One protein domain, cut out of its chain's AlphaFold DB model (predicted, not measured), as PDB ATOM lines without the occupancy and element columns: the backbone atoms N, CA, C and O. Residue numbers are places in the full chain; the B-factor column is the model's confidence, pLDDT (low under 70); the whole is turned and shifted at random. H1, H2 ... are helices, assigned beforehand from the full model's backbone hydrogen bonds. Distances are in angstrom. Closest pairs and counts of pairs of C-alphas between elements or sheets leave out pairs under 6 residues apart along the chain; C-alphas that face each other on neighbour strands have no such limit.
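What this domain is: This is residues 317 to 384 of the 499 residues of an uncharacterized protein of Cellulophaga fucicola (UniProt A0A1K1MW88). The printed part is a long, thin rod: H2 and H3 follow each other nearly end to end and make most of its length, and the chain then folds back beside them through H4 and the stretch of residues 372 to 378. H1 turns off at the start of H2 and makes a corner with it, and the short H5 brings the chain back to this same end of the rod, while H4 packs on H3 towards the other end. The printed part has 68 residues with five named helices, in the order H1, H2, H3, H4, H5, and no named strand; the class is all helix. It is only just extended, close to loose, with a radius of gyration of the C-alphas of 16.7 A, and the C-alphas span 51 by 19 by 16 A.

Where its parts are: H1 holds residues 317 to 326 and is 14.3 A long from first to last C-alpha, beginning with C-alpha 317 at (-8.059, 14.917, 67.605). H2 follows with residues 328 to 339, 16.1 A. H3, residues 342 to 357, is the longest helix with 16 residues and 22.4 A; its last C-alpha, 357, is at (24.808, -10.975, 94.572). H4 holds residues 364 to 371 and measures 10.7 A. H5, residues 379 to 383, measures 7.8 A and ends with C-alpha 383 at (9.541, 13.825, 68.656).

How they stand to each other: H1 and H2 touch only at the corner by their link, about perpendicular at 85 degrees; their closest C-alphas are those of Thr 325 and Ser 331, 4.9 A apart, and H2 touches H1 with residues 330 to 334 alone. H2 and H3 meet only through their link. H3 touches H4 with residues 349 to 353 alone, at a steep tilt of 66 degrees, opposite ways; the closest C-alphas are those of Lys 349 and Leu 370, 6.1 A apart. H4 and H5 are apart. H5 only just touches H1, with 3 pairs of C-alphas within 8 A, the closest those of Leu 326 and Thr 382 at 6.1 A. H5 also only just touches H2, with 3 such pairs, the closest those of Ser 331 and Thr 382 at 6.7 A; H2 touches H5 with residues 331 to 335 alone. In H1, H2, H3 and H4 every O i to N i+4 pair is within hydrogen-bond range; in H5 it is 0 of 1, with 2 of 2 O i to N i+3 pairs within range.

The domain as a whole: The two C-alphas farthest apart are those of Lys 317 and Gly 359, 52.2 A. The first and last printed C-alphas, those of Lys 317 and Arg 384, are 18.9 A apart. The printed part has no cut. The links H1 to H2 and H2 to H3 are tight, those from H3 to H4 and from H4 to H5 are short, and no link is long. The mean pLDDT of the printed part is 92.0, and no printed residue is under 70.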
ATOM      1  N   LYS A 317      -8.263  14.796  66.147       93.38
ATOM      2  CA  LYS A 317      -8.059  14.917  67.605       93.38
ATOM      3  C   LYS A 317      -6.794  14.208  68.110       93.38
ATOM      4  O   LYS A 317      -6.161  14.700  69.037       93.38
ATOM      5  N   TYR A 318      -6.361  13.116  67.478       92.56
ATOM      6  CA  TYR A 318      -5.077  12.493  67.816       92.56
ATOM      7  C   TYR A 318      -3.878  13.308  67.319       92.56
ATOM      8  O   TYR A 318      -2.837  13.301  67.968       92.56
ATOM      9  N   LEU A 319      -4.006  14.029  66.202       93.94
ATOM     10  CA  LEU A 319      -2.979  14.981  65.764       93.94
ATOM     11  C   LEU A 319      -2.897  16.176  66.718       93.94
ATOM     12  O   LEU A 319      -1.805  16.639  67.034       93.94
ATOM     13  N   ARG A 320      -4.032  16.608  67.281       94.50
ATOM     14  CA  ARG A 320      -4.042  17.621  68.342       94.50
ATOM     15  C   ARG A 320      -3.337  17.150  69.620       94.50
ATOM     16  O   ARG A 320      -2.626  17.934  70.240       94.50
ATOM     17  N   GLU A 321      -3.482  15.879  69.995       93.25
ATOM     18  CA  GLU A 321      -2.712  15.271  71.096       93.25
ATOM     19  C   GLU A 321      -1.202  15.237  70.804       93.25
ATOM     20  O   GLU A 321      -0.387  15.508  71.690       93.25
ATOM     21  N   GLN A 322      -0.810  14.944  69.558       93.19
ATOM     22  CA  GLN A 322       0.594  15.012  69.136       93.19
ATOM     23  C   GLN A 322       1.126  16.444  69.234       93.19
ATOM     24  O   GLN A 322       2.154  16.660  69.871       93.19
ATOM     25  N   GLN A 323       0.393  17.426  68.703       95.62
ATOM     26  CA  GLN A 323       0.728  18.843  68.832       95.62
ATOM     27  C   GLN A 323       0.887  19.253  70.306       95.62
ATOM     28  O   GLN A 323       1.861  19.905  70.670       95.62
ATOM     29  N   TRP A 324      -0.040  18.847  71.178       95.31
ATOM     30  CA  TRP A 324       0.050  19.122  72.613       95.31
ATOM     31  C   TRP A 324       1.325  18.542  73.230       95.31
ATOM     32  O   TRP A 324       2.040  19.254  73.931       95.31
ATOM     33  N   THR A 325       1.647  17.287  72.915       94.62
ATOM     34  CA  THR A 325       2.867  16.608  73.388       94.62
ATOM     35  C   THR A 325       4.144  17.334  72.948       94.62
ATOM     36  O   THR A 325       5.164  17.251  73.629       94.62
ATOM     37  N   LEU A 326       4.094  18.056  71.826       95.69
ATOM     38  CA  LEU A 326       5.209  18.839  71.301       95.69
ATOM     39  C   LEU A 326       5.337  20.220  71.954       95.69
ATOM     40  O   LEU A 326       6.458  20.709  72.048       95.69
ATOM     41  N   SER A 327       4.254  20.810  72.465       96.00
ATOM     42  CA  SER A 327       4.298  22.090  73.191       96.00
ATOM     43  C   SER A 327       5.142  22.018  74.471       96.00
ATOM     44  O   SER A 327       5.315  20.945  75.061       96.00
ATOM     45  N   ASP A 328       5.631  23.159  74.958       95.50
ATOM     46  CA  ASP A 328       6.420  23.215  76.199       95.50
ATOM     47  C   ASP A 328       5.647  22.703  77.412       95.50
ATOM     48  O   ASP A 328       6.150  21.888  78.183       95.50
ATOM     49  N   LYS A 329       4.380  23.103  77.547       94.62
ATOM     50  CA  LYS A 329       3.534  22.655  78.660       94.62
ATOM     51  C   LYS A 329       3.223  21.164  78.577       94.62
ATOM     52  O   LYS A 329       3.367  20.450  79.568       94.62
ATOM     53  N   GLY A 330       2.799  20.686  77.407       95.00
ATOM     54  CA  GLY A 330       2.410  19.286  77.250       95.00
ATOM     55  C   GLY A 330       3.591  18.333  77.360       95.00
ATOM     56  O   GLY A 330       3.478  17.284  77.991       95.00
ATOM     57  N   SER A 331       4.751  18.711  76.834       95.69
ATOM     58  CA  SER A 331       5.967  17.922  76.996       95.69
ATOM     59  C   SER A 331       6.460  17.864  78.431       95.69
ATOM     60  O   SER A 331       6.773  16.774  78.895       95.69
ATOM     61  N   ALA A 332       6.481  18.986  79.156       95.06
ATOM     62  CA  ALA A 332       6.839  19.000  80.568       95.06
ATOM     63  C   ALA A 332       5.920  18.069  81.371       95.06
ATOM     64  O   ALA A 332       6.405  17.261  82.161       95.06
ATOM     65  N   ALA A 333       4.610  18.107  81.101       93.31
ATOM     66  CA  ALA A 333       3.641  17.212  81.728       93.31
ATOM     67  C   ALA A 333       3.922  15.732  81.401       93.31
ATOM     68  O   ALA A 333       3.998  14.902  82.309       93.31
ATOM     69  N   TRP A 334       4.137  15.392  80.125       93.19
ATOM     70  CA  TRP A 334       4.462  14.024  79.707       93.19
ATOM     71  C   TRP A 334       5.779  13.521  80.295       93.19
ATOM     72  O   TRP A 334       5.826  12.401  80.795       93.19
ATOM     73  N   LEU A 335       6.835  14.334  80.257       94.12
ATOM     74  CA  LEU A 335       8.147  13.988  80.798       94.12
ATOM     75  C   LEU A 335       8.093  13.811  82.311       94.12
ATOM     76  O   LEU A 335       8.704  12.878  82.821       94.12
ATOM     77  N   HIS A 336       7.347  14.660  83.019       91.88
ATOM     78  CA  HIS A 336       7.100  14.480  84.443       91.88
ATOM     79  C   HIS A 336       6.417  13.132  84.701       91.88
ATOM     80  O   HIS A 336       6.930  12.329  85.472       91.88
ATOM     81  N   TYR A 337       5.329  12.831  83.987       90.19
ATOM     82  CA  TYR A 337       4.586  11.582  84.157       90.19
ATOM     83  C   TYR A 337       5.402  10.322  83.844       90.19
ATOM     84  O   TYR A 337       5.375   9.386  84.635       90.19
ATOM     85  N   ILE A 338       6.128  10.272  82.722       89.25
ATOM     86  CA  ILE A 338       6.876   9.060  82.338       89.25
ATOM     87  C   ILE A 338       8.156   8.871  83.158       89.25
ATOM     88  O   ILE A 338       8.613   7.742  83.307       89.25
ATOM     89  N   ASN A 339       8.731   9.953  83.694       92.19
ATOM     90  CA  ASN A 339       9.949   9.877  84.497       92.19
ATOM     91  C   ASN A 339       9.687   9.797  86.007       92.19
ATOM     92  O   ASN A 339      10.648   9.582  86.746       92.19
ATOM     93  N   LYS A 340       8.442   9.960  86.481       87.69
ATOM     94  CA  LYS A 340       8.128  10.066  87.920       87.69
ATOM     95  C   LYS A 340       8.657   8.890  88.752       87.69
ATOM     96  O   LYS A 340       9.178   9.103  89.838       87.69
ATOM     97  N   ASP A 341       8.638   7.679  88.192       87.00
ATOM     98  CA  ASP A 341       9.030   6.452  88.899       87.00
ATOM     99  C   ASP A 341      10.493   6.042  88.632       87.00
ATOM    100  O   ASP A 341      10.931   4.965  89.037       87.00
ATOM    101  N   THR A 342      11.290   6.877  87.948       89.25
ATOM    102  CA  THR A 342      12.672   6.508  87.573       89.25
ATOM    103  C   THR A 342      13.603   6.320  88.768       89.25
ATOM    104  O   THR A 342      14.497   5.480  88.696       89.25
ATOM    105  N   VAL A 343      13.411   7.065  89.860       85.50
ATOM    106  CA  VAL A 343      14.185   6.878  91.101       85.50
ATOM    107  C   VAL A 343      13.830   5.539  91.738       85.50
ATOM    108  O   VAL A 343      14.718   4.716  91.952       85.50
ATOM    109  N   GLN A 344      12.534   5.261  91.909       86.88
ATOM    110  CA  GLN A 344      12.068   3.993  92.471       86.88
ATOM    111  C   GLN A 344      12.517   2.792  91.631       86.88
ATOM    112  O   GLN A 344      12.922   1.766  92.172       86.88
ATOM    113  N   ALA A 345      12.501   2.913  90.301       88.38
ATOM    114  CA  ALA A 345      13.001   1.874  89.408       88.38
ATOM    115  C   ALA A 345      14.499   1.592  89.627       88.38
ATOM    116  O   ALA A 345      14.909   0.431  89.578       88.38
ATOM    117  N   LYS A 346      15.315   2.626  89.894       90.25
ATOM    118  CA  LYS A 346      16.747   2.466  90.215       90.25
ATOM    119  C   LYS A 346      16.937   1.746  91.533       90.25
ATOM    120  O   LYS A 346      17.677   0.771  91.573       90.25
ATOM    121  N   GLU A 347      16.234   2.177  92.569       91.44
ATOM    122  CA  GLU A 347      16.295   1.543  93.886       91.44
ATOM    123  C   GLU A 347      15.851   0.080  93.835       91.44
ATOM    124  O   GLU A 347      16.534  -0.791  94.364       91.44
ATOM    125  N   ASN A 348      14.749  -0.218  93.145       90.56
ATOM    126  CA  ASN A 348      14.260  -1.589  92.997       90.56
ATOM    127  C   ASN A 348      15.267  -2.465  92.251       90.56
ATOM    128  O   ASN A 348      15.472  -3.618  92.618       90.56
ATOM    129  N   LYS A 349      15.918  -1.918  91.219       92.81
ATOM    130  CA  LYS A 349      16.950  -2.633  90.468       92.81
ATOM    131  C   LYS A 349      18.206  -2.881  91.306       92.81
ATOM    132  O   LYS A 349      18.767  -3.964  91.201       92.81
ATOM    133  N   LEU A 350      18.612  -1.923  92.144       93.75
ATOM    134  CA  LEU A 350      19.723  -2.085  93.089       93.75
ATOM    135  C   LEU A 350      19.423  -3.183  94.113       93.75
ATOM    136  O   LEU A 350      20.188  -4.133  94.206       93.75
ATOM    137  N   LYS A 351      18.258  -3.132  94.771       94.31
ATOM    138  CA  LYS A 351      17.815  -4.179  95.713       94.31
ATOM    139  C   LYS A 351      17.783  -5.560  95.065       94.31
ATOM    140  O   LYS A 351      18.141  -6.562  95.674       94.31
ATOM    141  N   LEU A 352      17.339  -5.628  93.812       94.75
ATOM    142  CA  LEU A 352      17.282  -6.885  93.079       94.75
ATOM    143  C   LEU A 352      18.674  -7.408  92.697       94.75
ATOM    144  O   LEU A 352      18.885  -8.617  92.645       94.75
ATOM    145  N   GLN A 353      19.617  -6.501  92.443       94.25
ATOM    146  CA  GLN A 353      21.011  -6.832  92.186       94.25
ATOM    147  C   GLN A 353      21.699  -7.327  93.466       94.25
ATOM    148  O   GLN A 353      22.342  -8.365  93.421       94.25
ATOM    149  N   GLU A 354      21.468  -6.682  94.612       95.94
ATOM    150  CA  GLU A 354      21.968  -7.130  95.923       95.94
ATOM    151  C   GLU A 354      21.490  -8.546  96.270       95.94
ATOM    152  O   GLU A 354      22.301  -9.385  96.650       95.94
ATOM    153  N   ARG A 355      20.197  -8.846  96.062       95.88
ATOM    154  CA  ARG A 355      19.636 -10.200  96.248       95.88
ATOM    155  C   ARG A 355      20.322 -11.234  95.355       95.88
ATOM    156  O   ARG A 355      20.669 -12.327  95.799       95.88
ATOM    157  N   LYS A 356      20.559 -10.883  94.088       93.81
ATOM    158  CA  LYS A 356      21.309 -11.740  93.164       93.81
ATOM    159  C   LYS A 356      22.743 -11.975  93.656       93.81
ATOM    160  O   LYS A 356      23.222 -13.103  93.594       93.81
ATOM    161  N   ASP A 357      23.412 -10.927  94.127       95.69
ATOM    162  CA  ASP A 357      24.808 -10.975  94.572       95.69
ATOM    163  C   ASP A 357      24.967 -11.730  95.902       95.69
ATOM    164  O   ASP A 357      25.990 -12.378  96.117       95.69
ATOM    165  N   SER A 358      23.935 -11.752  96.755       95.62
ATOM    166  CA  SER A 358      23.876 -12.601  97.954       95.62
ATOM    167  C   SER A 358      23.563 -14.076  97.665       95.62
ATOM    168  O   SER A 358      23.409 -14.861  98.598       95.62
ATOM    169  N   GLY A 359      23.448 -14.466  96.391       93.81
ATOM    170  CA  GLY A 359      23.159 -15.840  95.974       93.81
ATOM    171  C   GLY A 359      21.682 -16.235  96.051       93.81
ATOM    172  O   GLY A 359      21.377 -17.423  95.965       93.81
ATOM    173  N   GLU A 360      20.762 -15.276  96.205       94.38
ATOM    174  CA  GLU A 360      19.325 -15.558  96.199       94.38
ATOM    175  C   GLU A 360      18.851 -15.919  94.782       94.38
ATOM    176  O   GLU A 360      19.197 -15.261  93.792       94.38
ATOM    177  N   GLU A 361      18.029 -16.964  94.668       93.00
ATOM    178  CA  GLU A 361      17.454 -17.356  93.387       93.00
ATOM    179  C   GLU A 361      16.344 -16.382  92.970       93.00
ATOM    180  O   GLU A 361      15.284 -16.298  93.585       93.00
ATOM    181  N   LEU A 362      16.591 -15.648  91.885       91.12
ATOM    182  CA  LEU A 362      15.605 -14.742  91.302       91.12
ATOM    183  C   LEU A 362      14.630 -15.475  90.375       91.12
ATOM    184  O   LEU A 362      15.024 -16.346  89.592       91.12
ATOM    185  N   SER A 363      13.377 -15.024  90.358       88.69
ATOM    186  CA  SER A 363      12.398 -15.414  89.340       88.69
ATOM    187  C   SER A 363      12.795 -14.921  87.940       88.69
ATOM    188  O   SER A 363      13.592 -13.994  87.770       88.69
ATOM    189  N   ASP A 364      12.205 -15.500  86.893       84.88
ATOM    190  CA  ASP A 364      12.491 -15.087  85.512       84.88
ATOM    191  C   ASP A 364      12.060 -13.647  85.214       84.88
ATOM    192  O   ASP A 364      12.744 -12.928  84.479       84.88
ATOM    193  N   MET A 365      10.968 -13.190  85.833       83.75
ATOM    194  CA  MET A 365      10.520 -11.801  85.736       83.75
ATOM    195  C   MET A 365      11.544 -10.852  86.366       83.75
ATOM    196  O   MET A 365      11.902  -9.841  85.768       83.75
ATOM    197  N   GLU A 366      12.077 -11.201  87.532       89.31
ATOM    198  CA  GLU A 366      13.125 -10.433  88.204       89.31
ATOM    199  C   GLU A 366      14.427 -10.399  87.386       89.31
ATOM    200  O   GLU A 366      15.007  -9.332  87.163       89.31
ATOM    201  N   LYS A 367      14.852 -11.541  86.834       90.62
ATOM    202  CA  LYS A 367      15.996 -11.605  85.909       90.62
ATOM    203  C   LYS A 367      15.779 -10.711  84.685       90.62
ATOM    204  O   LYS A 367      16.720 -10.059  84.225       90.62
ATOM    205  N   MET A 368      14.557 -10.665  84.150       88.94
ATOM    206  CA  MET A 368      14.195  -9.773  83.049       88.94
ATOM    207  C   MET A 368      14.266  -8.300  83.476       88.94
ATOM    208  O   MET A 368      14.881  -7.501  82.770       88.94
ATOM    209  N   MET A 369      13.723  -7.943  84.644       87.94
ATOM    210  CA  MET A 369      13.780  -6.581  85.190       87.94
ATOM    211  C   MET A 369      15.223  -6.087  85.374       87.94
ATOM    212  O   MET A 369      15.527  -4.950  85.008       87.94
ATOM    213  N   LEU A 370      16.144  -6.940  85.843       91.50
ATOM    214  CA  LEU A 370      17.573  -6.601  85.931       91.50
ATOM    215  C   LEU A 370      18.200  -6.290  84.563       91.50
ATOM    216  O   LEU A 370      19.079  -5.432  84.461       91.50
ATOM    217  N   LYS A 371      17.750  -6.943  83.489       91.06
ATOM    218  CA  LYS A 371      18.259  -6.694  82.130       91.06
ATOM    219  C   LYS A 371      17.657  -5.443  81.490       91.06
ATOM    220  O   LYS A 371      18.284  -4.851  80.615       91.06
ATOM    221  N   MET A 372      16.472  -5.009  81.917       88.00
ATOM    222  CA  MET A 372      15.816  -3.842  81.329       88.00
ATOM    223  C   MET A 372      16.556  -2.537  81.680       88.00
ATOM    224  O   MET A 372      16.885  -2.303  82.849       88.00
ATOM    225  N   PRO A 373      16.840  -1.662  80.695       86.69
ATOM    226  CA  PRO A 373      17.463  -0.373  80.960       86.69
ATOM    227  C   PRO A 373      16.481   0.554  81.680       86.69
ATOM    228  O   PRO A 373      15.316   0.653  81.297       86.69
ATOM    229  N   ILE A 374      16.971   1.284  82.683       86.50
ATOM    230  CA  ILE A 374      16.206   2.374  83.291       86.50
ATOM    231  C   ILE A 374      16.404   3.601  82.416       86.50
ATOM    232  O   ILE A 374      17.513   4.122  82.312       86.50
ATOM    233  N   ARG A 375      15.329   4.045  81.772       83.69
ATOM    234  CA  ARG A 375      15.352   5.208  80.888       83.69
ATOM    235  C   ARG A 375      14.824   6.422  81.634       83.69
ATOM    236  O   ARG A 375      13.781   6.341  82.271       83.69
ATOM    237  N   LYS A 376      15.552   7.534  81.542       90.75
ATOM    238  CA  LYS A 376      15.039   8.864  81.867       90.75
ATOM    239  C   LYS A 376      14.889   9.601  80.549       90.75
ATOM    240  O   LYS A 376      15.882   9.987  79.940       90.75
ATOM    241  N   GLU A 377      13.655   9.721  80.096       92.94
ATOM    242  CA  GLU A 377      13.346  10.302  78.799       92.94
ATOM    243  C   GLU A 377      13.549  11.820  78.833       92.94
ATOM    244  O   GLU A 377      13.252  12.484  79.832       92.94
ATOM    245  N   THR A 378      14.065  12.372  77.738       94.12
ATOM    246  CA  THR A 378      14.316  13.809  77.562       94.12
ATOM    247  C   THR A 378      13.325  14.410  76.570       94.12
ATOM    248  O   THR A 378      12.506  13.704  75.979       94.12
ATOM    249  N   ARG A 379      13.405  15.724  76.330       95.25
ATOM    250  CA  ARG A 379      12.560  16.414  75.345       95.25
ATOM    251  C   ARG A 379      12.594  15.742  73.962       95.25
ATOM    252  O   ARG A 379      11.533  15.602  73.352       95.25
ATOM    253  N   ALA A 380      13.741  15.210  73.529       94.69
ATOM    254  CA  ALA A 380      13.898  14.443  72.285       94.69
ATOM    255  C   ALA A 380      12.929  13.251  72.159       94.69
ATOM    256  O   ALA A 380      12.454  12.931  71.070       94.69
ATOM    257  N   TRP A 381      12.525  12.633  73.271       93.50
ATOM    258  CA  TRP A 381      11.544  11.544  73.258       93.50
ATOM    259  C   TRP A 381      10.179  11.970  72.693       93.50
ATOM    260  O   TRP A 381       9.461  11.157  72.100       93.50
ATOM    261  N   THR A 382       9.808  13.244  72.843       94.56
ATOM    262  CA  THR A 382       8.508  13.766  72.381       94.56
ATOM    263  C   THR A 382       8.389  13.811  70.856       94.56
ATOM    264  O   THR A 382       7.279  13.702  70.339       94.56
ATOM    265  N   ILE A 383       9.512  13.848  70.128       95.12
ATOM    266  CA  ILE A 383       9.541  13.825  68.656       95.12
ATOM    267  C   ILE A 383       9.795  12.426  68.075       95.12
ATOM    268  O   ILE A 383       9.895  12.268  66.861       95.12
ATOM    269  N   ARG A 384       9.855  11.365  68.895       91.88
ATOM    270  CA  ARG A 384      10.209  10.007  68.423       91.88
ATOM    271  C   ARG A 384       9.313   9.486  67.292       91.88
ATOM    272  O   ARG A 384       9.812   8.818  66.391       91.88
TER     273      ARG A 384